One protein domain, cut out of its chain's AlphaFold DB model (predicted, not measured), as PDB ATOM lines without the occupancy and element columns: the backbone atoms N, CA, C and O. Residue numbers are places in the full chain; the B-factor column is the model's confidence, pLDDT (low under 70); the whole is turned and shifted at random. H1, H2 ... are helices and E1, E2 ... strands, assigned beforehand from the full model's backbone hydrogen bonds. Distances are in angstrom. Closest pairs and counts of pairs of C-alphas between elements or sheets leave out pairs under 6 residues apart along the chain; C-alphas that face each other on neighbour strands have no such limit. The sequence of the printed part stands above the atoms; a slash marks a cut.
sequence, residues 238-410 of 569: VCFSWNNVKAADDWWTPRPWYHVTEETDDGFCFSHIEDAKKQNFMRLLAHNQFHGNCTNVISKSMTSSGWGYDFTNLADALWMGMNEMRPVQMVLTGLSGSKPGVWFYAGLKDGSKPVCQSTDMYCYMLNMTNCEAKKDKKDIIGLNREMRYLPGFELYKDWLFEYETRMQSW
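What this domain is: This is residues 238 to 410 of the 569 residues of the protein "Hypothetical protein" of Skeletonema marinoi (UniProt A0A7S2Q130). Two parts stand at opposite ends of the domain: a small three-stranded sheet, E1, E3 and E2, with H1 packed over one face, and a short parallel pair of strands, E4 and E5, with H3 packed over it and H4 crossing H3. H2 runs between the two parts, and the long stretch 332 to 392 winds about the second in loops. The printed part has 173 residues, in the order E1 H1 E2 E3 H2 E4 H3 E5 H4; the first sheet is antiparallel, the second parallel. The class is mixed, helices and strands, with under half of the residues, 81, in named elements. The whole is compact, with a radius of gyration of the C-alphas of 16.4 A and spans of 44, 41 and 28 A.

How they stand to each other: E1, residues 238 to 241, is the antiparallel neighbour of E3, residues 267 to 272, with N 240 and O 268 2.9 A apart. E3 forms a hairpin with E2, residues 258 to 263, where N 261 and O 269 are 3.0 A apart. H1, residues 242 to 252, is on this sheet at a height of 8.1 A, over E1 and along the strands, at 2 degrees to E1 on the local plane; these are two layers. E1, H1 and E2 make a split strand-helix-strand unit, with E3 between the strands and a right-handed crossover. H2, residues 276 to 291, only grazes the sheet with residues 279 to 283. E4, residues 298 to 301, and E5, residues 328 to 331, are parallel neighbours, with N 329 and O 298 2.8 A apart. With H3, residues 307 to 324, they form a strand-helix-strand unit, two parallel neighbour strands with a helix between, its crossover right-handed. Residues 299 to 300 of E4 also pair in parallel with residues 380 to 381. H4, residues 393 to 404, touches H3 with C-alphas 400 and 315 closest at 5.1 A, only just about perpendicular at 72 degrees. H2 only just touches H3, with 3 pairs of C-alphas within 8 A, Leu 285 and Met 322 closest at 6.6 A. Every O i to N i+4 pair is within hydrogen-bond range in H2; the counts are 5 of 7 in H1, 13 of 14 in H3 and 6 of 8 in H4.

Where its parts are: E1 begins at C-alpha 238, (269.224, 257.499, 203.846). E3 is 17.5 A long, H2 21.5 A and H3 25.8 A. H4 ends at C-alpha 404, (260.629, 275.368, 197.304).

The domain as a whole: The printed part has no cut. The C-alphas of Asp 265 and Lys 378, the two farthest apart, are 48.0 A apart. The link from E5 to H4, 61 residues, is long. Residues 334 to 340 and 383 to 387 have pLDDT under 70.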
ATOM      1  N   VAL A 238     269.901 257.536 202.540       98.00
ATOM      2  CA  VAL A 238     269.224 257.499 203.846       98.00
ATOM      3  C   VAL A 238     267.749 257.197 203.640       98.00
ATOM      4  O   VAL A 238     267.077 257.889 202.879       98.00
ATOM      5  N   CYS A 239     267.234 256.187 204.336       98.25
ATOM      6  CA  CYS A 239     265.846 255.753 204.216       98.25
ATOM      7  C   CYS A 239     265.058 256.004 205.501       98.25
ATOM      8  O   CYS A 239     265.585 255.897 206.610       98.25
ATOM      9  N   PHE A 240     263.772 256.296 205.338       98.38
ATOM     10  CA  PHE A 240     262.833 256.527 206.424       98.38
ATOM     11  C   PHE A 240     261.564 255.709 206.198       98.38
ATOM     12  O   PHE A 240     261.064 255.605 205.082       98.38
ATOM     13  N   SER A 241     261.017 255.148 207.277       98.12
ATOM     14  CA  SER A 241     259.682 254.544 207.246       98.12
ATOM     15  C   SER A 241     258.605 255.629 207.215       98.12
ATOM     16  O   SER A 241     258.766 256.681 207.843       98.12
ATOM     17  N   TRP A 242     257.455 255.339 206.597       97.69
ATOM     18  CA  TRP A 242     256.264 256.200 206.660       97.69
ATOM     19  C   TRP A 242     255.772 256.483 208.086       97.69
ATOM     20  O   TRP A 242     255.070 257.463 208.311       97.69
ATOM     21  N   ASN A 243     256.163 255.673 209.072       97.38
ATOM     22  CA  ASN A 243     255.842 255.920 210.480       97.38
ATOM     23  C   ASN A 243     256.769 256.953 211.149       97.38
ATOM     24  O   ASN A 243     256.531 257.340 212.290       97.38
ATOM     25  N   ASN A 244     257.820 257.412 210.459       96.81
ATOM     26  CA  ASN A 244     258.804 258.364 210.975       96.81
ATOM     27  C   ASN A 244     258.955 259.608 210.078       96.81
ATOM     28  O   ASN A 244     260.059 260.108 209.851       96.81
ATOM     29  N   VAL A 245     257.828 260.124 209.573       96.50
ATOM     30  CA  VAL A 245     257.783 261.304 208.686       96.50
ATOM     31  C   VAL A 245     258.480 262.529 209.275       96.50
ATOM     32  O   VAL A 245     259.168 263.244 208.556       96.50
ATOM     33  N   LYS A 246     258.373 262.751 210.591       97.12
ATOM     34  CA  LYS A 246     258.981 263.923 211.228       97.12
ATOM     35  C   LYS A 246     260.510 263.878 211.173       97.12
ATOM     36  O   LYS A 246     261.125 264.888 210.850       97.12
ATOM     37  N   ALA A 247     261.127 262.731 211.471       98.00
ATOM     38  CA  ALA A 247     262.584 262.622 211.406       98.00
ATOM     39  C   ALA A 247     263.097 262.788 209.971       98.00
ATOM     40  O   ALA A 247     264.153 263.386 209.773       98.00
ATOM     41  N   ALA A 248     262.338 262.303 208.982       98.12
ATOM     42  CA  ALA A 248     262.652 262.507 207.575       98.12
ATOM     43  C   ALA A 248     262.609 263.995 207.194       98.12
ATOM     44  O   ALA A 248     263.561 264.503 206.606       98.12
ATOM     45  N   ASP A 249     261.553 264.711 207.593       98.25
ATOM     46  CA  ASP A 249     261.395 266.145 207.324       98.25
ATOM     47  C   ASP A 249     262.478 266.984 208.018       98.25
ATOM     48  O   ASP A 249     263.106 267.836 207.381       98.25
ATOM     49  N   ASP A 250     262.757 266.709 209.297       97.62
ATOM     50  CA  ASP A 250     263.822 267.372 210.061       97.62
ATOM     51  C   ASP A 250     265.204 267.127 209.416       97.62
ATOM     52  O   ASP A 250     266.057 268.019 209.383       97.62
ATOM     53  N   TRP A 251     265.437 265.923 208.883       97.75
ATOM     54  CA  TRP A 251     266.691 265.566 208.223       97.75
ATOM     55  C   TRP A 251     266.819 266.181 206.821       97.75
ATOM     56  O   TRP A 251     267.893 266.676 206.470       97.75
ATOM     57  N   TRP A 252     265.752 266.195 206.022       98.06
ATOM     58  CA  TRP A 252     265.804 266.657 204.632       98.06
ATOM     59  C   TRP A 252     265.755 268.182 204.499       98.06
ATOM     60  O   TRP A 252     266.370 268.746 203.592       98.06
ATOM     61  N   THR A 253     265.090 268.877 205.428       97.44
ATOM     62  CA  THR A 253     264.971 270.346 205.427       97.44
ATOM     63  C   THR A 253     266.316 271.065 205.207       97.44
ATOM     64  O   THR A 253     266.401 271.852 204.257       97.44
ATOM     65  N   PRO A 254     267.393 270.775 205.966       95.88
ATOM     66  CA  PRO A 254     268.703 271.395 205.751       95.88
ATOM     67  C   PRO A 254     269.559 270.721 204.662       95.88
ATOM     68  O   PRO A 254     270.688 271.151 204.453       95.88
ATOM     69  N   ARG A 255     269.067 269.669 203.988       97.50
ATOM     70  CA  ARG A 255     269.825 268.841 203.027       97.50
ATOM     71  C   ARG A 255     269.150 268.770 201.646       97.50
ATOM     72  O   ARG A 255     268.896 267.676 201.145       97.50
ATOM     73  N   PRO A 256     268.875 269.907 200.978       97.75
ATOM     74  CA  PRO A 256     268.228 269.919 199.656       97.75
ATOM     75  C   PRO A 256     269.070 269.287 198.538       97.75
ATOM     76  O   PRO A 256     268.576 269.107 197.433       97.75
ATOM     77  N   TRP A 257     270.348 268.985 198.788       97.50
ATOM     78  CA  TRP A 257     271.213 268.294 197.831       97.50
ATOM     79  C   TRP A 257     270.979 266.778 197.778       97.50
ATOM     80  O   TRP A 257     271.667 266.074 197.034       97.50
ATOM     81  N   TYR A 258     270.005 266.297 198.551       98.00
ATOM     82  CA  TYR A 258     269.419 264.977 198.418       98.00
ATOM     83  C   TYR A 258     268.043 265.066 197.760       98.00
ATOM     84  O   TYR A 258     267.263 265.981 198.045       98.00
ATOM     85  N   HIS A 259     267.722 264.077 196.936       96.06
ATOM     86  CA  HIS A 259     266.401 263.899 196.343       96.06
ATOM     87  C   HIS A 259     265.862 262.509 196.677       96.06
ATOM     88  O   HIS A 259     266.618 261.618 197.060       96.06
ATOM     89  N   VAL A 260     264.545 262.335 196.570       96.56
ATOM     90  CA  VAL A 260     263.924 261.025 196.784       96.56
ATOM     91  C   VAL A 260     264.144 260.152 195.561       96.56
ATOM     92  O   VAL A 260     263.782 260.555 194.458       96.56
ATOM     93  N   THR A 261     264.715 258.972 195.773       95.88
ATOM     94  CA  THR A 261     265.016 257.993 194.719       95.88
ATOM     95  C   THR A 261     264.075 256.809 194.709       95.88
ATOM     96  O   THR A 261     263.840 256.222 193.658       95.88
ATOM     97  N   GLU A 262     263.545 256.447 195.872       96.50
ATOM     98  CA  GLU A 262     262.718 255.261 196.036       96.50
ATOM     99  C   GLU A 262     261.558 255.568 196.974       96.50
ATOM    100  O   GLU A 262     261.733 256.213 198.009       96.50
ATOM    101  N   GLU A 263     260.374 255.092 196.602       97.44
ATOM    102  CA  GLU A 263     259.171 255.115 197.425       97.44
ATOM    103  C   GLU A 263     258.524 253.730 197.325       97.44
ATOM    104  O   GLU A 263     258.265 253.238 196.226       97.44
ATOM    105  N   THR A 264     258.282 253.103 198.471       97.31
ATOM    106  CA  THR A 264     257.688 251.769 198.619       97.31
ATOM    107  C   THR A 264     256.518 251.833 199.596       97.31
ATOM    108  O   THR A 264     256.257 252.873 200.203       97.31
ATOM    109  N   ASP A 265     255.829 250.714 199.809       97.38
ATOM    110  CA  ASP A 265     254.746 250.642 200.794       97.38
ATOM    111  C   ASP A 265     255.245 250.809 202.243       97.38
ATOM    112  O   ASP A 265     254.480 251.228 203.112       97.38
ATOM    113  N   ASP A 266     256.534 250.561 202.502       97.81
ATOM    114  CA  ASP A 266     257.131 250.617 203.845       97.81
ATOM    115  C   ASP A 266     257.786 251.973 204.168       97.81
ATOM    116  O   ASP A 266     257.883 252.377 205.340       97.81
ATOM    117  N   GLY A 267     258.233 252.702 203.143       97.94
ATOM    118  CA  GLY A 267     258.929 253.970 203.318       97.94
ATOM    119  C   GLY A 267     259.490 254.562 202.032       97.94
ATOM    120  O   GLY A 267     259.041 254.269 200.928       97.94
ATOM    121  N   PHE A 268     260.494 255.416 202.189       98.25
ATOM    122  CA  PHE A 268     261.145 256.115 201.088       98.25
ATOM    123  C   PHE A 268     262.612 256.384 201.405       98.25
ATOM    124  O   PHE A 268     263.014 256.457 202.570       98.25
ATOM    125  N   CYS A 269     263.412 256.541 200.354       98.38
ATOM    126  CA  CYS A 269     264.844 256.772 200.453       98.38
ATOM    127  C   CYS A 269     265.252 258.057 199.744       98.38
ATOM    128  O   CYS A 269     264.707 258.431 198.705       98.38
ATOM    129  N   PHE A 270     266.249 258.710 200.322       98.19
ATOM    130  CA  PHE A 270     266.955 259.837 199.748       98.19
ATOM    131  C   PHE A 270     268.329 259.396 199.259       98.19
ATOM    132  O   PHE A 270     269.003 258.629 199.946       98.19
ATOM    133  N   SER A 271     268.784 259.955 198.142       97.88
ATOM    134  CA  SER A 271     270.181 259.883 197.713       97.88
ATOM    135  C   SER A 271     270.686 261.254 197.285       97.88
ATOM    136  O   SER A 271     269.913 262.190 197.058       97.88
ATOM    137  N   HIS A 272     272.000 261.366 197.147       97.06
ATOM    138  CA  HIS A 272     272.622 262.535 196.543       97.06
ATOM    139  C   HIS A 272     272.079 262.813 195.135       97.06
ATOM    140  O   HIS A 272     271.864 261.901 194.338       97.06
ATOM    141  N   ILE A 273     271.903 264.097 194.814       96.12
ATOM    142  CA  ILE A 273     271.751 264.554 193.429       96.12
ATOM    143  C   ILE A 273     273.043 264.235 192.666       96.12
ATOM    144  O   ILE A 273     274.118 264.650 193.106       96.12
ATOM    145  N   GLU A 274     272.921 263.522 191.544       94.38
ATOM    146  CA  GLU A 274     274.051 263.092 190.703       94.38
ATOM    147  C   GLU A 274     274.726 264.262 189.972       94.38
ATOM    148  O   GLU A 274     275.949 264.311 189.863       94.38
ATOM    149  N   ASP A 275     273.939 265.235 189.501       94.50
ATOM    150  CA  ASP A 275     274.463 266.460 188.895       94.50
ATOM    151  C   ASP A 275     275.192 267.301 189.955       94.50
ATOM    152  O   ASP A 275     274.571 267.962 190.793       94.50
ATOM    153  N   ALA A 276     276.524 267.302 189.888       95.06
ATOM    154  CA  ALA A 276     277.388 268.033 190.810       95.06
ATOM    155  C   ALA A 276     277.116 269.549 190.826       95.06
ATOM    156  O   ALA A 276     277.166 270.167 191.891       95.06
ATOM    157  N   LYS A 277     276.775 270.162 189.681       95.25
ATOM    158  CA  LYS A 277     276.469 271.601 189.614       95.25
ATOM    159  C   LYS A 277     275.186 271.902 190.372       95.25
ATOM    160  O   LYS A 277     275.155 272.823 191.189       95.25
ATOM    161  N   LYS A 278     274.150 271.091 190.148       96.00
ATOM    162  CA  LYS A 278     272.886 271.195 190.883       96.00
ATOM    163  C   LYS A 278     273.087 270.933 192.372       96.00
ATOM    164  O   LYS A 278     272.570 271.677 193.203       96.00
ATOM    165  N   GLN A 279     273.863 269.911 192.722       96.25
ATOM    166  CA  GLN A 279     274.179 269.569 194.105       96.25
ATOM    167  C   GLN A 279     274.832 270.752 194.841       96.25
ATOM    168  O   GLN A 279     274.379 271.138 195.922       96.25
ATOM    169  N   ASN A 280     275.850 271.369 194.236       95.69
ATOM    170  CA  ASN A 280     276.551 272.519 194.806       95.69
ATOM    171  C   ASN A 280     275.659 273.767 194.873       95.69
ATOM    172  O   ASN A 280     275.659 274.463 195.890       95.69
ATOM    173  N   PHE A 281     274.831 274.003 193.853       96.44
ATOM    174  CA  PHE A 281     273.822 275.060 193.882       96.44
ATOM    175  C   PHE A 281     272.860 274.900 195.069       96.44
ATOM    176  O   PHE A 281     272.659 275.844 195.834       96.44
ATOM    177  N   MET A 282     272.316 273.696 195.275       97.88
ATOM    178  CA  MET A 282     271.393 273.401 196.377       97.88
ATOM    179  C   MET A 282     272.053 273.575 197.749       97.88
ATOM    180  O   MET A 282     271.424 274.098 198.669       97.88
ATOM    181  N   ARG A 283     273.330 273.188 197.894       96.81
ATOM    182  CA  ARG A 283     274.118 273.440 199.114       96.81
ATOM    183  C   ARG A 283     274.276 274.930 199.391       96.81
ATOM    184  O   ARG A 283     274.028 275.361 200.516       96.81
ATOM    185  N   LEU A 284     274.660 275.714 198.384       96.56
ATOM    186  CA  LEU A 284     274.830 277.161 198.524       96.56
ATOM    187  C   LEU A 284     273.507 277.846 198.881       96.56
ATOM    188  O   LEU A 284     273.469 278.685 199.784       96.56
ATOM    189  N   LEU A 285     272.418 277.452 198.216       97.25
ATOM    190  CA  LEU A 285     271.083 277.955 198.506       97.25
ATOM    191  C   LEU A 285     270.675 277.638 199.951       97.25
ATOM    192  O   LEU A 285     270.332 278.561 200.685       97.25
ATOM    193  N   ALA A 286     270.786 276.382 200.403       97.62
ATOM    194  CA  ALA A 286     270.511 276.032 201.801       97.62
ATOM    195  C   ALA A 286     271.405 276.795 202.779       97.62
ATOM    196  O   ALA A 286     270.918 277.284 203.797       97.62
ATOM    197  N   HIS A 287     272.695 276.950 202.479       97.00
ATOM    198  CA  HIS A 287     273.588 277.719 203.338       97.00
ATOM    199  C   HIS A 287     273.102 279.163 203.497       97.00
ATOM    200  O   HIS A 287     272.976 279.650 204.619       97.00
ATOM    201  N   ASN A 288     272.735 279.823 202.395       96.88
ATOM    202  CA  ASN A 288     272.150 281.160 202.439       96.88
ATOM    203  C   ASN A 288     270.832 281.191 203.236       96.88
ATOM    204  O   ASN A 288     270.613 282.113 204.013       96.88
ATOM    205  N   GLN A 289     269.971 280.179 203.097       97.94
ATOM    206  CA  GLN A 289     268.666 280.158 203.761       97.94
ATOM    207  C   GLN A 289     268.699 279.793 205.253       97.94
ATOM    208  O   GLN A 289     267.813 280.233 205.983       97.94
ATOM    209  N   PHE A 290     269.670 279.001 205.711       97.00
ATOM    210  CA  PHE A 290     269.730 278.500 207.094       97.00
ATOM    211  C   PHE A 290     270.884 279.081 207.921       97.00
ATOM    212  O   PHE A 290     270.851 279.028 209.152       97.00
ATOM    213  N   HIS A 291     271.895 279.655 207.267       95.56
ATOM    214  CA  HIS A 291     273.051 280.281 207.914       95.56
ATOM    215  C   HIS A 291     273.262 281.744 207.494       95.56
ATOM    216  O   HIS A 291     274.186 282.393 207.983       95.56
ATOM    217  N   GLY A 292     272.414 282.279 206.611       94.31
ATOM    218  CA  GLY A 292     272.441 283.688 206.237       94.31
ATOM    219  C   GLY A 292     271.953 284.616 207.352       94.31
ATOM    220  O   GLY A 292     271.409 284.203 208.377       94.31
ATOM    221  N   ASN A 293     272.143 285.920 207.152       96.06
ATOM    222  CA  ASN A 293     271.763 286.915 208.149       96.06
ATOM    223  C   ASN A 293     270.243 287.174 208.150       96.06
ATOM    224  O   ASN A 293     269.738 287.957 207.338       96.06
ATOM    225  N   CYS A 294     269.527 286.599 209.121       96.69
ATOM    226  CA  CYS A 294     268.083 286.790 209.268       96.69
ATOM    227  C   CYS A 294     267.656 288.240 209.558       96.69
ATOM    228  O   CYS A 294     266.505 288.586 209.294       96.69
ATOM    229  N   THR A 295     268.546 289.132 210.017       95.56
ATOM    230  CA  THR A 295     268.195 290.562 210.162       95.56
ATOM    231  C   THR A 295     267.993 291.245 208.809       95.56
ATOM    232  O   THR A 295     267.397 292.319 208.742       95.56
ATOM    233  N   ASN A 296     268.491 290.639 207.726       94.56
ATOM    234  CA  ASN A 296     268.388 291.152 206.368       94.56
ATOM    235  C   ASN A 296     267.633 290.199 205.431       94.56
ATOM    236  O   ASN A 296     267.930 290.126 204.242       94.56
ATOM    237  N   VAL A 297     266.630 289.485 205.937       96.88
ATOM    238  CA  VAL A 297     265.770 288.624 205.113       96.88
ATOM    239  C   VAL A 297     265.073 289.419 203.991       96.88
ATOM    240  O   VAL A 297     264.724 290.598 204.142       96.88
ATOM    241  N   ILE A 298     264.893 288.794 202.834       95.38
ATOM    242  CA  ILE A 298     263.994 289.246 201.773       95.38
ATOM    243  C   ILE A 298     262.627 288.633 202.047       95.38
ATOM    244  O   ILE A 298     262.490 287.415 202.073       95.38
ATOM    245  N   SER A 299     261.606 289.464 202.235       94.56
ATOM    246  CA  SER A 299     260.235 288.973 202.375       94.56
ATOM    247  C   SER A 299     259.477 289.145 201.071       94.56
ATOM    248  O   SER A 299     259.381 290.264 200.572       94.56
ATOM    249  N   LYS A 300     258.960 288.051 200.509       92.56
ATOM    250  CA  LYS A 300     258.257 288.045 199.219       92.56
ATOM    251  C   LYS A 300     256.786 287.696 199.409       92.56
ATOM    252  O   LYS A 300     256.461 286.676 200.011       92.56
ATOM    253  N   SER A 301     255.903 288.535 198.875       89.94
ATOM    254  CA  SER A 301     254.468 288.256 198.847       89.94
ATOM    255  C   SER A 301     254.152 287.040 197.976       89.94
ATOM    256  O   SER A 301     254.557 286.993 196.811       89.94
ATOM    257  N   MET A 302     253.411 286.081 198.530       88.69
ATOM    258  CA  MET A 302     252.786 285.007 197.763       88.69
ATOM    259  C   MET A 302     251.488 285.530 197.147       88.69
ATOM    260  O   MET A 302     250.555 285.903 197.862       88.69
ATOM    261  N   THR A 303     251.419 285.546 195.818       85.56
ATOM    262  CA  THR A 303     250.311 286.172 195.086       85.56
ATOM    263  C   THR A 303     248.978 285.463 195.254       85.56
ATOM    264  O   THR A 303     247.938 286.119 195.176       85.56
ATOM    265  N   SER A 304     249.011 284.152 195.516       88.06
ATOM    266  CA  SER A 304     247.833 283.290 195.467       88.06
ATOM    267  C   SER A 304     247.139 283.473 194.123       88.06
ATOM    268  O   SER A 304     246.059 284.039 194.054       88.06
ATOM    269  N   SER A 305     247.802 283.109 193.028       85.38
ATOM    270  CA  SER A 305     247.223 283.196 191.680       85.38
ATOM    271  C   SER A 305     247.125 281.840 190.986       85.38
ATOM    272  O   SER A 305     246.362 281.667 190.045       85.38
ATOM    273  N   GLY A 306     247.858 280.842 191.464       88.44
ATOM    274  CA  GLY A 306     247.868 279.505 190.893       88.44
ATOM    275  C   GLY A 306     249.265 278.915 190.950       88.44
ATOM    276  O   GLY A 306     250.255 279.640 190.892       88.44
ATOM    277  N   TRP A 307     249.329 277.588 191.027       91.69
ATOM    278  CA  TRP A 307     250.534 276.823 191.350       91.69
ATOM    279  C   TRP A 307     251.787 277.321 190.631       91.69
ATOM    280  O   TRP A 307     252.734 277.783 191.255       91.69
ATOM    281  N   GLY A 308     251.776 277.278 189.295       90.44
ATOM    282  CA  GLY A 308     252.959 277.621 188.509       90.44
ATOM    283  C   GLY A 308     253.390 279.080 188.665       90.44
ATOM    284  O   GLY A 308     254.582 279.360 188.635       90.44
ATOM    285  N   TYR A 309     252.454 280.018 188.830       89.44
ATOM    286  CA  TYR A 309     252.798 281.430 189.014       89.44
ATOM    287  C   TYR A 309     253.314 281.703 190.429       89.44
ATOM    288  O   TYR A 309     254.335 282.366 190.572       89.44
ATOM    289  N   ASP A 310     252.639 281.171 191.448       91.56
ATOM    290  CA  ASP A 310     253.002 281.352 192.855       91.56
ATOM    291  C   ASP A 310     254.435 280.877 193.132       91.56
ATOM    292  O   ASP A 310     255.233 281.624 193.700       91.56
ATOM    293  N   PHE A 311     254.779 279.686 192.641       93.62
ATOM    294  CA  PHE A 311     256.122 279.128 192.769       93.62
ATOM    295  C   PHE A 311     257.141 279.857 191.873       93.62
ATOM    296  O   PHE A 311     258.169 280.301 192.361       93.62
ATOM    297  N   THR A 312     256.828 280.192 190.613       91.31
ATOM    298  CA  THR A 312     257.752 281.021 189.792       91.31
ATOM    299  C   THR A 312     258.081 282.369 190.456       91.31
ATOM    300  O   THR A 312     259.225 282.824 190.426       91.31
ATOM    301  N   ASN A 313     257.092 283.008 191.088       91.06
ATOM    302  CA  ASN A 313     257.260 284.266 191.817       91.06
ATOM    303  C   ASN A 313     258.173 284.124 193.051       91.06
ATOM    304  O   ASN A 313     258.870 285.075 193.417       91.06
ATOM    305  N   LEU A 314     258.163 282.961 193.696       94.00
ATOM    306  CA  LEU A 314     258.993 282.661 194.856       94.00
ATOM    307  C   LEU A 314     260.403 282.202 194.451       94.00
ATOM    308  O   LEU A 314     261.374 282.697 195.025       94.00
ATOM    309  N   ALA A 315     260.531 281.403 193.392       94.88
ATOM    310  CA  ALA A 315     261.800 281.059 192.763       94.88
ATOM    311  C   ALA A 315     262.591 282.315 192.353       94.88
ATOM    312  O   ALA A 315     263.788 282.408 192.623       94.88
ATOM    313  N   ASP A 316     261.927 283.322 191.775       92.12
ATOM    314  CA  ASP A 316     262.530 284.631 191.477       92.12
ATOM    315  C   ASP A 316     263.094 285.307 192.742       92.12
ATOM    316  O   ASP A 316     264.216 285.820 192.754       92.12
ATOM    317  N   ALA A 317     262.355 285.250 193.853       94.56
ATOM    318  CA  ALA A 317     262.816 285.800 195.123       94.56
ATOM    319  C   ALA A 317     264.013 285.029 195.692       94.56
ATOM    320  O   ALA A 317     264.947 285.654 196.191       94.56
ATOM    321  N   LEU A 318     264.013 283.695 195.597       96.69
ATOM    322  CA  LEU A 318     265.143 282.848 195.983       96.69
ATOM    323  C   LEU A 318     266.392 283.183 195.162       96.69
ATOM    324  O   LEU A 318     267.470 283.339 195.737       96.69
ATOM    325  N   TRP A 319     266.241 283.387 193.852       95.25
ATOM    326  CA  TRP A 319     267.334 283.816 192.981       95.25
ATOM    327  C   TRP A 319     267.885 285.192 193.371       95.25
ATOM    328  O   TRP A 319     269.100 285.373 193.473       95.25
ATOM    329  N   MET A 320     267.012 286.158 193.666       93.81
ATOM    330  CA  MET A 320     267.416 287.464 194.200       93.81
ATOM    331  C   MET A 320     268.157 287.328 195.535       93.81
ATOM    332  O   MET A 320     269.220 287.919 195.715       93.81
ATOM    333  N   GLY A 321     267.640 286.507 196.450       94.62
ATOM    334  CA  GLY A 321     268.274 286.227 197.735       94.62
ATOM    335  C   GLY A 321     269.656 285.610 197.597       94.62
ATOM    336  O   GLY A 321     270.564 286.001 198.325       94.62
ATOM    337  N   MET A 322     269.855 284.707 196.638       94.50
ATOM    338  CA  MET A 322     271.182 284.165 196.345       94.50
ATOM    339  C   MET A 322     272.147 285.239 195.838       94.50
ATOM    340  O   MET A 322     273.262 285.330 196.343       94.50
ATOM    341  N   ASN A 323     271.720 286.085 194.896       90.75
ATOM    342  CA  ASN A 323     272.565 287.158 194.356       90.75
ATOM    343  C   ASN A 323     272.917 288.226 195.407       90.75
ATOM    344  O   ASN A 323     274.000 288.808 195.372       90.75
ATOM    345  N   GLU A 324     272.024 288.472 196.366       93.12
ATOM    346  CA  GLU A 324     272.243 289.435 197.448       93.12
ATOM    347  C   GLU A 324     272.832 288.815 198.728       93.12
ATOM    348  O   GLU A 324     273.115 289.552 199.675       93.12
ATOM    349  N   MET A 325     273.030 287.491 198.778       92.62
ATOM    350  CA  MET A 325     273.419 286.742 199.986       92.62
ATOM    351  C   MET A 325     272.482 287.009 201.175       92.62
ATOM    352  O   MET A 325     272.905 287.290 202.303       92.62
ATOM    353  N   ARG A 326     271.179 286.988 200.894       95.69
ATOM    354  CA  ARG A 326     270.102 287.226 201.854       95.69
ATOM    355  C   ARG A 326     269.161 286.023 201.887       95.69
ATOM    356  O   ARG A 326     268.724 285.579 200.820       95.69
ATOM    357  N   PRO A 327     268.785 285.529 203.079       97.88
ATOM    358  CA  PRO A 327     267.702 284.565 203.209       97.88
ATOM    359  C   PRO A 327     266.403 285.133 202.633       97.88
ATOM    360  O   PRO A 327     266.197 286.348 202.621       97.88
ATOM    361  N   VAL A 328     265.511 284.260 202.188       97.38
ATOM    362  CA  VAL A 328     264.226 284.612 201.584       97.38
ATOM    363  C   VAL A 328     263.133 283.918 202.366       97.38
ATOM    364  O   VAL A 328     263.190 282.716 202.600       97.38
ATOM    365  N   GLN A 329     262.120 284.682 202.746       96.62
ATOM    366  CA  GLN A 329     260.951 284.170 203.435       96.62
ATOM    367  C   GLN A 329     259.685 284.644 202.728       96.62
ATOM    368  O   GLN A 329     259.553 285.816 202.370       96.62
ATOM    369  N   MET A 330     258.737 283.736 202.529       94.94
ATOM    370  CA  MET A 330     257.456 284.086 201.934       94.94
ATOM    371  C   MET A 330     256.537 284.762 202.960       94.94
ATOM    372  O   MET A 330     256.637 284.529 204.164       94.94
ATOM    373  N   VAL A 331     255.630 285.611 202.488       91.94
ATOM    374  CA  VAL A 331     254.605 286.261 203.308       91.94
ATOM    375  C   VAL A 331     253.269 286.282 202.591       91.94
ATOM    376  O   VAL A 331     253.189 286.534 201.392       91.94
ATOM    377  N   LEU A 332     252.194 286.079 203.346       87.12
ATOM    378  CA  LEU A 332     250.834 286.246 202.847       87.12
ATOM    379  C   LEU A 332     250.374 287.683 203.075       87.12
ATOM    380  O   LEU A 332     249.685 288.004 204.043       87.12
ATOM    381  N   THR A 333     250.763 288.575 202.172       73.31
ATOM    382  CA  THR A 333     250.214 289.928 202.137       73.31
ATOM    383  C   THR A 333     249.049 289.960 201.160       73.31
ATOM    384  O   THR A 333     249.238 289.880 199.953       73.31
ATOM    385  N   GLY A 334     247.824 290.048 201.682       63.50
ATOM    386  CA  GLY A 334     246.614 290.108 200.859       63.50
ATOM    387  C   GLY A 334     246.630 291.323 199.932       63.50
ATOM    388  O   GLY A 334     246.339 292.433 200.370       63.50
ATOM    389  N   LEU A 335     246.995 291.110 198.671       53.03
ATOM    390  CA  LEU A 335     246.911 292.103 197.597       53.03
ATOM    391  C   LEU A 335     245.726 291.857 196.661       53.03
ATOM    392  O   LEU A 335     245.300 292.777 195.975       53.03
ATOM    393  N   SER A 336     245.204 290.630 196.605       44.28
ATOM    394  CA  SER A 336     244.391 290.147 195.480       44.28
ATOM    395  C   SER A 336     242.920 289.890 195.816       44.28
ATOM    396  O   SER A 336     242.317 288.972 195.270       44.28
ATOM    397  N   GLY A 337     242.321 290.634 196.752       44.38
ATOM    398  CA  GLY A 337     240.921 290.400 197.160       44.38
ATOM    399  C   GLY A 337     240.670 289.048 197.855       44.38
ATOM    400  O   GLY A 337     239.572 288.802 198.347       44.38
ATOM    401  N   SER A 338     241.693 288.196 197.958       48.97
ATOM    402  CA  SER A 338     241.760 287.059 198.867       48.97
ATOM    403  C   SER A 338     241.740 287.557 200.314       48.97
ATOM    404  O   SER A 338     242.246 288.644 200.619       48.97
ATOM    405  N   LYS A 339     241.134 286.782 201.226       55.09
ATOM    406  CA  LYS A 339     241.197 287.083 202.664       55.09
ATOM    407  C   LYS A 339     242.676 287.284 203.025       55.09
ATOM    408  O   LYS A 339     243.463 286.366 202.782       55.09
ATOM    409  N   PRO A 340     243.077 288.456 203.557       65.50
ATOM    410  CA  PRO A 340     244.468 288.703 203.898       65.50
ATOM    411  C   PRO A 340     244.999 287.562 204.760       65.50
ATOM    412  O   PRO A 340     244.393 287.234 205.779       65.50
ATOM    413  N   GLY A 341     246.107 286.953 204.341       75.19
ATOM    414  CA  GLY A 341     246.753 285.916 205.135       75.19
ATOM    415  C   GLY A 341     246.352 284.474 204.824       75.19
ATOM    416  O   GLY A 341     246.646 283.621 205.653       75.19
ATOM    417  N   VAL A 342     245.714 284.154 203.687       87.69
ATOM    418  CA  VAL A 342     245.449 282.746 203.315       87.69
ATOM    419  C   VAL A 342     245.836 282.457 201.864       87.69
ATOM    420  O   VAL A 342     245.338 283.103 200.946       87.69
ATOM    421  N   TRP A 343     246.698 281.460 201.660       91.94
ATOM    422  CA  TRP A 343     247.042 280.937 200.339       91.94
ATOM    423  C   TRP A 343     245.871 280.141 199.751       91.94
ATOM    424  O   TRP A 343     245.215 279.385 200.470       91.94
ATOM    425  N   PHE A 344     245.611 280.256 198.444       89.62
ATOM    426  CA  PHE A 344     244.474 279.573 197.799       89.62
ATOM    427  C   PHE A 344     244.478 278.051 197.957       89.62
ATOM    428  O   PHE A 344     243.417 277.442 198.027       89.62
ATOM    429  N   TYR A 345     245.655 277.444 198.090       92.31
ATOM    430  CA  TYR A 345     245.786 276.007 198.319       92.31
ATOM    431  C   TYR A 345     245.730 275.609 199.802       92.31
ATOM    432  O   TYR A 345     245.772 274.425 200.119       92.31
ATOM    433  N   ALA A 346     245.610 276.564 200.724       92.50
ATOM    434  CA  ALA A 346     245.451 276.315 202.159       92.50
ATOM    435  C   ALA A 346     244.075 276.751 202.696       92.50
ATOM    436  O   ALA A 346     243.624 276.241 203.725       92.50
ATOM    437  N   GLY A 347     243.401 277.689 202.025       87.31
ATOM    438  CA  GLY A 347     242.081 278.192 202.403       87.31
ATOM    439  C   GLY A 347     240.934 277.406 201.782       87.31
ATOM    440  O   GLY A 347     240.915 277.201 200.573       87.31
ATOM    441  N   LEU A 348     239.944 277.020 202.587       82.44
ATOM    442  CA  LEU A 348     238.711 276.424 202.071       82.44
ATOM    443  C   LEU A 348     237.870 277.475 201.331       82.44
ATOM    444  O   LEU A 348     237.769 278.625 201.770       82.44
ATOM    445  N   LYS A 349     237.246 277.075 200.214       78.88
ATOM    446  CA  LYS A 349     236.444 277.977 199.364       78.88
ATOM    447  C   LYS A 349     235.234 278.571 200.083       78.88
ATOM    448  O   LYS A 349     234.869 279.714 199.830       78.88
ATOM    449  N   ASP A 350     234.635 277.811 200.996       82.19
ATOM    450  CA  ASP A 350     233.525 278.262 201.844       82.19
ATOM    451  C   ASP A 350     233.967 279.273 202.923       82.19
ATOM    452  O   ASP A 350     233.153 279.814 203.671       82.19
ATOM    453  N   GLY A 351     235.272 279.546 203.005       81.06
ATOM    454  CA  GLY A 351     235.864 280.452 203.969       81.06
ATOM    455  C   GLY A 351     235.919 279.902 205.392       81.06
ATOM    456  O   GLY A 351     236.185 280.703 206.296       81.06
ATOM    457  N   SER A 352     235.668 278.602 205.585       85.19
ATOM    458  CA  SER A 352     235.819 277.901 206.859       85.19
ATOM    459  C   SER A 352     237.299 277.700 207.228       85.19
ATOM    460  O   SER A 352     238.196 278.325 206.650       85.19
ATOM    461  N   LYS A 353     237.572 276.919 208.283       85.88
ATOM    462  CA  LYS A 353     238.911 276.829 208.884       85.88
ATOM    463  C   LYS A 353     239.923 276.286 207.857       85.88
ATOM    464  O   LYS A 353     239.687 275.213 207.320       85.88
ATOM    465  N   PRO A 354     241.053 276.973 207.616       88.19
ATOM    466  CA  PRO A 354     242.064 276.532 206.656       88.19
ATOM    467  C   PRO A 354     242.584 275.124 206.974       88.19
ATOM    468  O   PRO A 354     242.528 274.678 208.123       88.19
ATOM    469  N   VAL A 355     243.129 274.456 205.952       89.81
ATOM    470  CA  VAL A 355     243.634 273.072 206.033       89.81
ATOM    471  C   VAL A 355     244.669 272.917 207.149       89.81
ATOM    472  O   VAL A 355     244.697 271.898 207.836       89.81
ATOM    473  N   CYS A 356     245.492 273.943 207.369       91.94
ATOM    474  CA  CYS A 356     246.459 273.976 208.455       91.94
ATOM    475  C   CYS A 356     246.546 275.364 209.111       91.94
ATOM    476  O   CYS A 356     245.993 276.346 208.617       91.94
ATOM    477  N   GLN A 357     247.257 275.447 210.240       91.31
ATOM    478  CA  GLN A 357     247.394 276.680 211.019       91.31
ATOM    479  C   GLN A 357     248.251 277.758 210.338       91.31
ATOM    480  O   GLN A 357     247.980 278.934 210.560       91.31
ATOM    481  N   SER A 358     249.266 277.391 209.544       90.12
ATOM    482  CA  SER A 358     250.149 278.373 208.890       90.12
ATOM    483  C   SER A 358     249.476 279.108 207.733       90.12
ATOM    484  O   SER A 358     249.955 280.163 207.342       90.12
ATOM    485  N   THR A 359     248.380 278.546 207.202       92.06
ATOM    486  CA  THR A 359     247.561 279.100 206.108       92.06
ATOM    487  C   THR A 359     248.319 279.414 204.814       92.06
ATOM    488  O   THR A 359     247.755 280.030 203.909       92.06
ATOM    489  N   ASP A 360     249.564 278.953 204.702       93.25
ATOM    490  CA  ASP A 360     250.515 279.212 203.624       93.25
ATOM    491  C   ASP A 360     251.001 277.906 202.971       93.25
ATOM    492  O   ASP A 360     250.443 276.825 203.188       93.25
ATOM    493  N   MET A 361     252.036 277.990 202.131       95.69
ATOM    494  CA  MET A 361     252.598 276.809 201.469       95.69
ATOM    495  C   MET A 361     253.239 275.807 202.430       95.69
ATOM    496  O   MET A 361     253.320 274.624 202.097       95.69
ATOM    497  N   TYR A 362     253.635 276.237 203.631       96.06
ATOM    498  CA  TYR A 362     254.199 275.365 204.660       96.06
ATOM    499  C   TYR A 362     253.136 274.503 205.343       96.06
ATOM    500  O   TYR A 362     253.466 273.678 206.191       96.06
ATOM    501  N   CYS A 363     251.867 274.600 204.929       95.38
ATOM    502  CA  CYS A 363     250.928 273.508 205.152       95.38
ATOM    503  C   CYS A 363     251.421 272.208 204.511       95.38
ATOM    504  O   CYS A 363     251.145 271.150 205.053       95.38
ATOM    505  N   TYR A 364     252.129 272.282 203.382       97.75
ATOM    506  CA  TYR A 364     252.400 271.156 202.484       97.75
ATOM    507  C   TYR A 364     253.887 270.954 202.202       97.75
ATOM    508  O   TYR A 364     254.338 269.823 202.032       97.75
ATOM    509  N   MET A 365     254.641 272.051 202.138       98.00
ATOM    510  CA  MET A 365     256.059 272.067 201.792       98.00
ATOM    511  C   MET A 365     256.927 272.198 203.038       98.00
ATOM    512  O   MET A 365     256.481 272.700 204.073       98.00
ATOM    513  N   LEU A 366     258.169 271.737 202.944       97.94
ATOM    514  CA  LEU A 366     259.192 271.962 203.954       97.94
ATOM    515  C   LEU A 366     259.520 273.455 204.061       97.94
ATOM    516  O   LEU A 366     259.416 274.213 203.094       97.94
ATOM    517  N   ASN A 367     259.970 273.872 205.245       97.06
ATOM    518  CA  ASN A 367     260.446 275.235 205.447       97.06
ATOM    519  C   ASN A 367     261.645 275.518 204.537       97.06
ATOM    520  O   ASN A 367     262.612 274.755 204.488       97.06
ATOM    521  N   MET A 368     261.606 276.652 203.842       96.56
ATOM    522  CA  MET A 368     262.687 277.055 202.942       96.56
ATOM    523  C   MET A 368     263.846 277.741 203.659       96.56
ATOM    524  O   MET A 368     264.944 277.764 203.116       96.56
ATOM    525  N   THR A 369     263.600 278.307 204.840       97.25
ATOM    526  CA  THR A 369     264.547 279.084 205.651       97.25
ATOM    527  C   THR A 369     264.201 278.934 207.134       97.25
ATOM    528  O   THR A 369     263.066 278.598 207.479       97.25
ATOM    529  N   ASN A 370     265.160 279.207 208.021       96.88
ATOM    530  CA  ASN A 370     264.919 279.383 209.458       96.88
ATOM    531  C   ASN A 370     264.660 280.848 209.857       96.88
ATOM    532  O   ASN A 370     264.432 281.124 211.034       96.88
ATOM    533  N   CYS A 371     264.706 281.787 208.910       97.38
ATOM    534  CA  CYS A 371     264.468 283.195 209.185       97.38
ATOM    535  C   CYS A 371     262.972 283.524 209.240       97.38
ATOM    536  O   CYS A 371     262.164 283.044 208.439       97.38
ATOM    537  N   GLU A 372     262.600 284.411 210.160       96.25
ATOM    538  CA  GLU A 372     261.258 284.986 210.192       96.25
ATOM    539  C   GLU A 372     261.068 286.003 209.068       96.25
ATOM    540  O   GLU A 372     262.003 286.682 208.645       96.25
ATOM    541  N   ALA A 373     259.831 286.150 208.603       94.62
ATOM    542  CA  ALA A 373     259.486 287.193 207.656       94.62
ATOM    543  C   ALA A 373     259.512 288.587 208.296       94.62
ATOM    544  O   ALA A 373     259.156 288.772 209.464       94.62
ATOM    545  N   LYS A 374     259.800 289.607 207.486       91.88
ATOM    546  CA  LYS A 374     259.533 290.999 207.847       91.88
ATOM    547  C   LYS A 374     258.030 291.230 207.965       91.88
ATOM    548  O   LYS A 374     257.243 290.782 207.134       91.88
ATOM    549  N   LYS A 375     257.650 291.976 209.003       88.38
ATOM    550  CA  LYS A 375     256.251 292.314 209.316       88.38
ATOM    551  C   LYS A 375     255.810 293.646 208.700       88.38
ATOM    552  O   LYS A 375     254.616 293.853 208.495       88.38
ATOM    553  N   ASP A 376     256.750 294.549 208.416       85.06
ATOM    554  CA  ASP A 376     256.445 295.850 207.814       85.06
ATOM    555  C   ASP A 376     256.190 295.695 206.309       85.06
ATOM    556  O   ASP A 376     257.049 295.227 205.559       85.06
ATOM    557  N   LYS A 377     255.000 296.115 205.856       84.06
ATOM    558  CA  LYS A 377     254.572 296.021 204.454       84.06
ATOM    559  C   LYS A 377     255.531 296.718 203.492       84.06
ATOM    560  O   LYS A 377     255.665 296.262 202.361       84.06
ATOM    561  N   LYS A 378     256.197 297.797 203.914       83.44
ATOM    562  CA  LYS A 378     257.124 298.542 203.043       83.44
ATOM    563  C   LYS A 378     258.379 297.737 202.689       83.44
ATOM    564  O   LYS A 378     259.008 298.007 201.672       83.44
ATOM    565  N   ASP A 379     258.709 296.742 203.511       83.06
ATOM    566  CA  ASP A 379     259.893 295.905 203.349       83.06
ATOM    567  C   ASP A 379     259.586 294.574 202.637       83.06
ATOM    568  O   ASP A 379     260.470 293.722 202.507       83.06
ATOM    569  N   ILE A 380     258.339 294.390 202.183       84.00
ATOM    570  CA  ILE A 380     257.866 293.195 201.482       84.00
ATOM    571  C   ILE A 380     257.894 293.441 199.968       84.00
ATOM    572  O   ILE A 380     257.217 294.323 199.435       84.00
ATOM    573  N   ILE A 381     258.667 292.623 199.257       82.94
ATOM    574  CA  ILE A 381     258.780 292.632 197.797       82.94
ATOM    575  C   ILE A 381     257.533 291.976 197.183       82.94
ATOM    576  O   ILE A 381     257.022 290.980 197.694       82.94
ATOM    577  N   GLY A 382     257.056 292.523 196.061       72.00
ATOM    578  CA  GLY A 382     255.904 292.000 195.311       72.00
ATOM    579  C   GLY A 382     254.604 292.791 195.488       72.00
ATOM    580  O   GLY A 382     253.653 292.531 194.767       72.00
ATOM    581  N   LEU A 383     254.567 293.793 196.382       62.09
ATOM    582  CA  LEU A 383     253.409 294.695 196.501       62.09
ATOM    583  C   LEU A 383     253.378 295.797 195.429       62.09
ATOM    584  O   LEU A 383     252.301 296.198 195.016       62.09
ATOM    585  N   ASN A 384     254.545 296.288 194.989       53.25
ATOM    586  CA  ASN A 384     254.662 297.514 194.177       53.25
ATOM    587  C   ASN A 384     255.754 297.460 193.085       53.25
ATOM    588  O   ASN A 384     256.109 298.496 192.527       53.25
ATOM    589  N   ARG A 385     256.363 296.297 192.820       56.69
ATOM    590  CA  ARG A 385     257.450 296.173 191.833       56.69
ATOM    591  C   ARG A 385     257.087 295.146 190.777       56.69
ATOM    592  O   ARG A 385     256.811 294.000 191.121       56.69
ATOM    593  N   GLU A 386     257.146 295.563 189.516       61.47
ATOM    594  CA  GLU A 386     257.193 294.637 188.387       61.47
ATOM    595  C   GLU A 386     258.370 293.679 188.583       61.47
ATOM    596  O   GLU A 386     259.490 294.104 188.896       61.47
ATOM    597  N   MET A 387     258.109 292.383 188.430       59.66
ATOM    598  CA  MET A 387     259.160 291.375 188.437       59.66
ATOM    599  C   MET A 387     260.024 291.581 187.196       59.66
ATOM    600  O   MET A 387     259.579 291.347 186.074       59.66
ATOM    601  N   ARG A 388     261.262 292.037 187.390       71.44
ATOM    602  CA  ARG A 388     262.301 291.933 186.368       71.44
ATOM    603  C   ARG A 388     263.167 290.753 186.750       71.44
ATOM    604  O   ARG A 388     263.935 290.864 187.705       71.44
ATOM    605  N   TYR A 389     263.013 289.651 186.021       76.88
ATOM    606  CA  TYR A 389     263.861 288.482 186.203       76.88
ATOM    607  C   TYR A 389     265.323 288.908 186.096       76.88
ATOM    608  O   TYR A 389     265.727 289.567 185.131       76.88
ATOM    609  N   LEU A 390     266.108 288.567 187.114       82.12
ATOM    610  CA  LEU A 390     267.545 288.797 187.070       82.12
ATOM    611  C   LEU A 390     268.166 287.921 185.965       82.12
ATOM    612  O   LEU A 390     267.672 286.814 185.714       82.12
ATOM    613  N   PRO A 391     269.259 288.369 185.318       84.12
ATOM    614  CA  PRO A 391     269.976 287.559 184.340       84.12
ATOM    615  C   PRO A 391     270.278 286.153 184.874       84.12
ATOM    616  O   PRO A 391     270.616 285.981 186.045       84.12
ATOM    617  N   GLY A 392     270.128 285.142 184.018       86.25
ATOM    618  CA  GLY A 392     270.393 283.744 184.371       86.25
ATOM    619  C   GLY A 392     269.296 283.035 185.173       86.25
ATOM    620  O   GLY A 392     269.437 281.838 185.401       86.25
ATOM    621  N   PHE A 393     268.196 283.704 185.550       89.50
ATOM    622  CA  PHE A 393     267.081 283.062 186.265       89.50
ATOM    623  C   PHE A 393     266.572 281.803 185.547       89.50
ATOM    624  O   PHE A 393     266.440 280.756 186.170       89.50
ATOM    625  N   GLU A 394     266.376 281.875 184.228       88.88
ATOM    626  CA  GLU A 394     265.878 280.746 183.428       88.88
ATOM    627  C   GLU A 394     266.772 279.498 183.491       88.88
ATOM    628  O   GLU A 394     266.264 278.393 183.350       88.88
ATOM    629  N   LEU A 395     268.078 279.645 183.761       88.62
ATOM    630  CA  LEU A 395     269.000 278.508 183.886       88.62
ATOM    631  C   LEU A 395     268.800 277.726 185.191       88.62
ATOM    632  O   LEU A 395     269.072 276.530 185.238       88.62
ATOM    633  N   TYR A 396     268.348 278.402 186.250       93.69
ATOM    634  CA  TYR A 396     268.233 277.837 187.600       93.69
ATOM    635  C   TYR A 396     266.790 277.714 188.085       93.69
ATOM    636  O   TYR A 396     266.553 277.150 189.153       93.69
ATOM    637  N   LYS A 397     265.824 278.230 187.318       92.69
ATOM    638  CA  LYS A 397     264.404 278.273 187.676       92.69
ATOM    639  C   LYS A 397     263.885 276.913 188.130       92.69
ATOM    640  O   LYS A 397     263.256 276.834 189.177       92.69
ATOM    641  N   ASP A 398     264.212 275.844 187.410       91.25
ATOM    642  CA  ASP A 398     263.724 274.500 187.738       91.25
ATOM    643  C   ASP A 398     264.328 273.947 189.036       91.25
ATOM    644  O   ASP A 398     263.673 273.188 189.751       91.25
ATOM    645  N   TRP A 399     265.567 274.327 189.365       95.31
ATOM    646  CA  TRP A 399     266.229 273.935 190.613       95.31
ATOM    647  C   TRP A 399     265.680 274.733 191.796       95.31
ATOM    648  O   TRP A 399     265.458 274.179 192.868       95.31
ATOM    649  N   LEU A 400     265.411 276.022 191.597       96.62
ATOM    650  CA  LEU A 400     264.759 276.877 192.590       96.62
ATOM    651  C   LEU A 400     263.336 276.390 192.881       96.62
ATOM    652  O   LEU A 400     262.975 276.240 194.046       96.62
ATOM    653  N   PHE A 401     262.581 276.058 191.833       94.31
ATOM    654  CA  PHE A 401     261.249 275.469 191.935       94.31
ATOM    655  C   PHE A 401     261.281 274.134 192.692       94.31
ATOM    656  O   PHE A 401     260.453 273.875 193.561       94.31
ATOM    657  N   GLU A 402     262.262 273.274 192.410       94.88
ATOM    658  CA  GLU A 402     262.442 272.016 193.141       94.88
ATOM    659  C   GLU A 402     262.765 272.241 194.624       94.88
ATOM    660  O   GLU A 402     262.246 271.522 195.473       94.88
ATOM    661  N   TYR A 403     263.569 273.256 194.954       97.81
ATOM    662  CA  TYR A 403     263.915 273.590 196.336       97.81
ATOM    663  C   TYR A 403     262.695 274.005 197.173       97.81
ATOM    664  O   TYR A 403     262.563 273.579 198.325       97.81
ATOM    665  N   GLU A 404     261.815 274.837 196.615       96.50
ATOM    666  CA  GLU A 404     260.629 275.368 197.304       96.50
ATOM    667  C   GLU A 404     259.436 274.401 197.313       96.50
ATOM    668  O   GLU A 404     258.587 274.479 198.199       96.50
ATOM    669  N   THR A 405     259.382 273.449 196.376       96.81
ATOM    670  CA  THR A 405     258.322 272.424 196.298       96.81
ATOM    671  C   THR A 405     258.692 271.104 196.979       96.81
ATOM    672  O   THR A 405     258.033 270.081 196.774       96.81
ATOM    673  N   ARG A 406     259.726 271.098 197.834       97.69
ATOM    674  CA  ARG A 406     260.059 269.934 198.668       97.69
ATOM    675  C   ARG A 406     258.907 269.639 199.624       97.69
ATOM    676  O   ARG A 406     258.696 270.358 200.596       97.69
ATOM    677  N   MET A 407     258.160 268.580 199.335       98.06
ATOM    678  CA  MET A 407     256.988 268.167 200.105       98.06
ATOM    679  C   MET A 407     257.360 267.730 201.524       98.06
ATOM    680  O   MET A 407     258.372 267.060 201.720       98.06
ATOM    681  N   GLN A 408     256.488 268.004 202.490       98.19
ATOM    682  CA  GLN A 408     256.513 267.295 203.768       98.19
ATOM    683  C   GLN A 408     256.242 265.804 203.550       98.19
ATOM    684  O   GLN A 408     255.479 265.410 202.662       98.19
ATOM    685  N   SER A 409     256.835 264.959 204.384       97.88
ATOM    686  CA  SER A 409     256.811 263.507 204.204       97.88
ATOM    687  C   SER A 409     255.408 262.916 204.353       97.88
ATOM    688  O   SER A 409     255.077 261.937 203.686       97.88
ATOM    689  N   TRP A 410     254.537 263.533 205.160       97.62
ATOM    690  CA  TRP A 410     253.130 263.122 205.237       97.62
ATOM    691  C   TRP A 410     252.392 263.361 203.907       97.62
ATOM    692  O   TRP A 410     251.620 262.510 203.474       97.62
TER     693      TRP A 410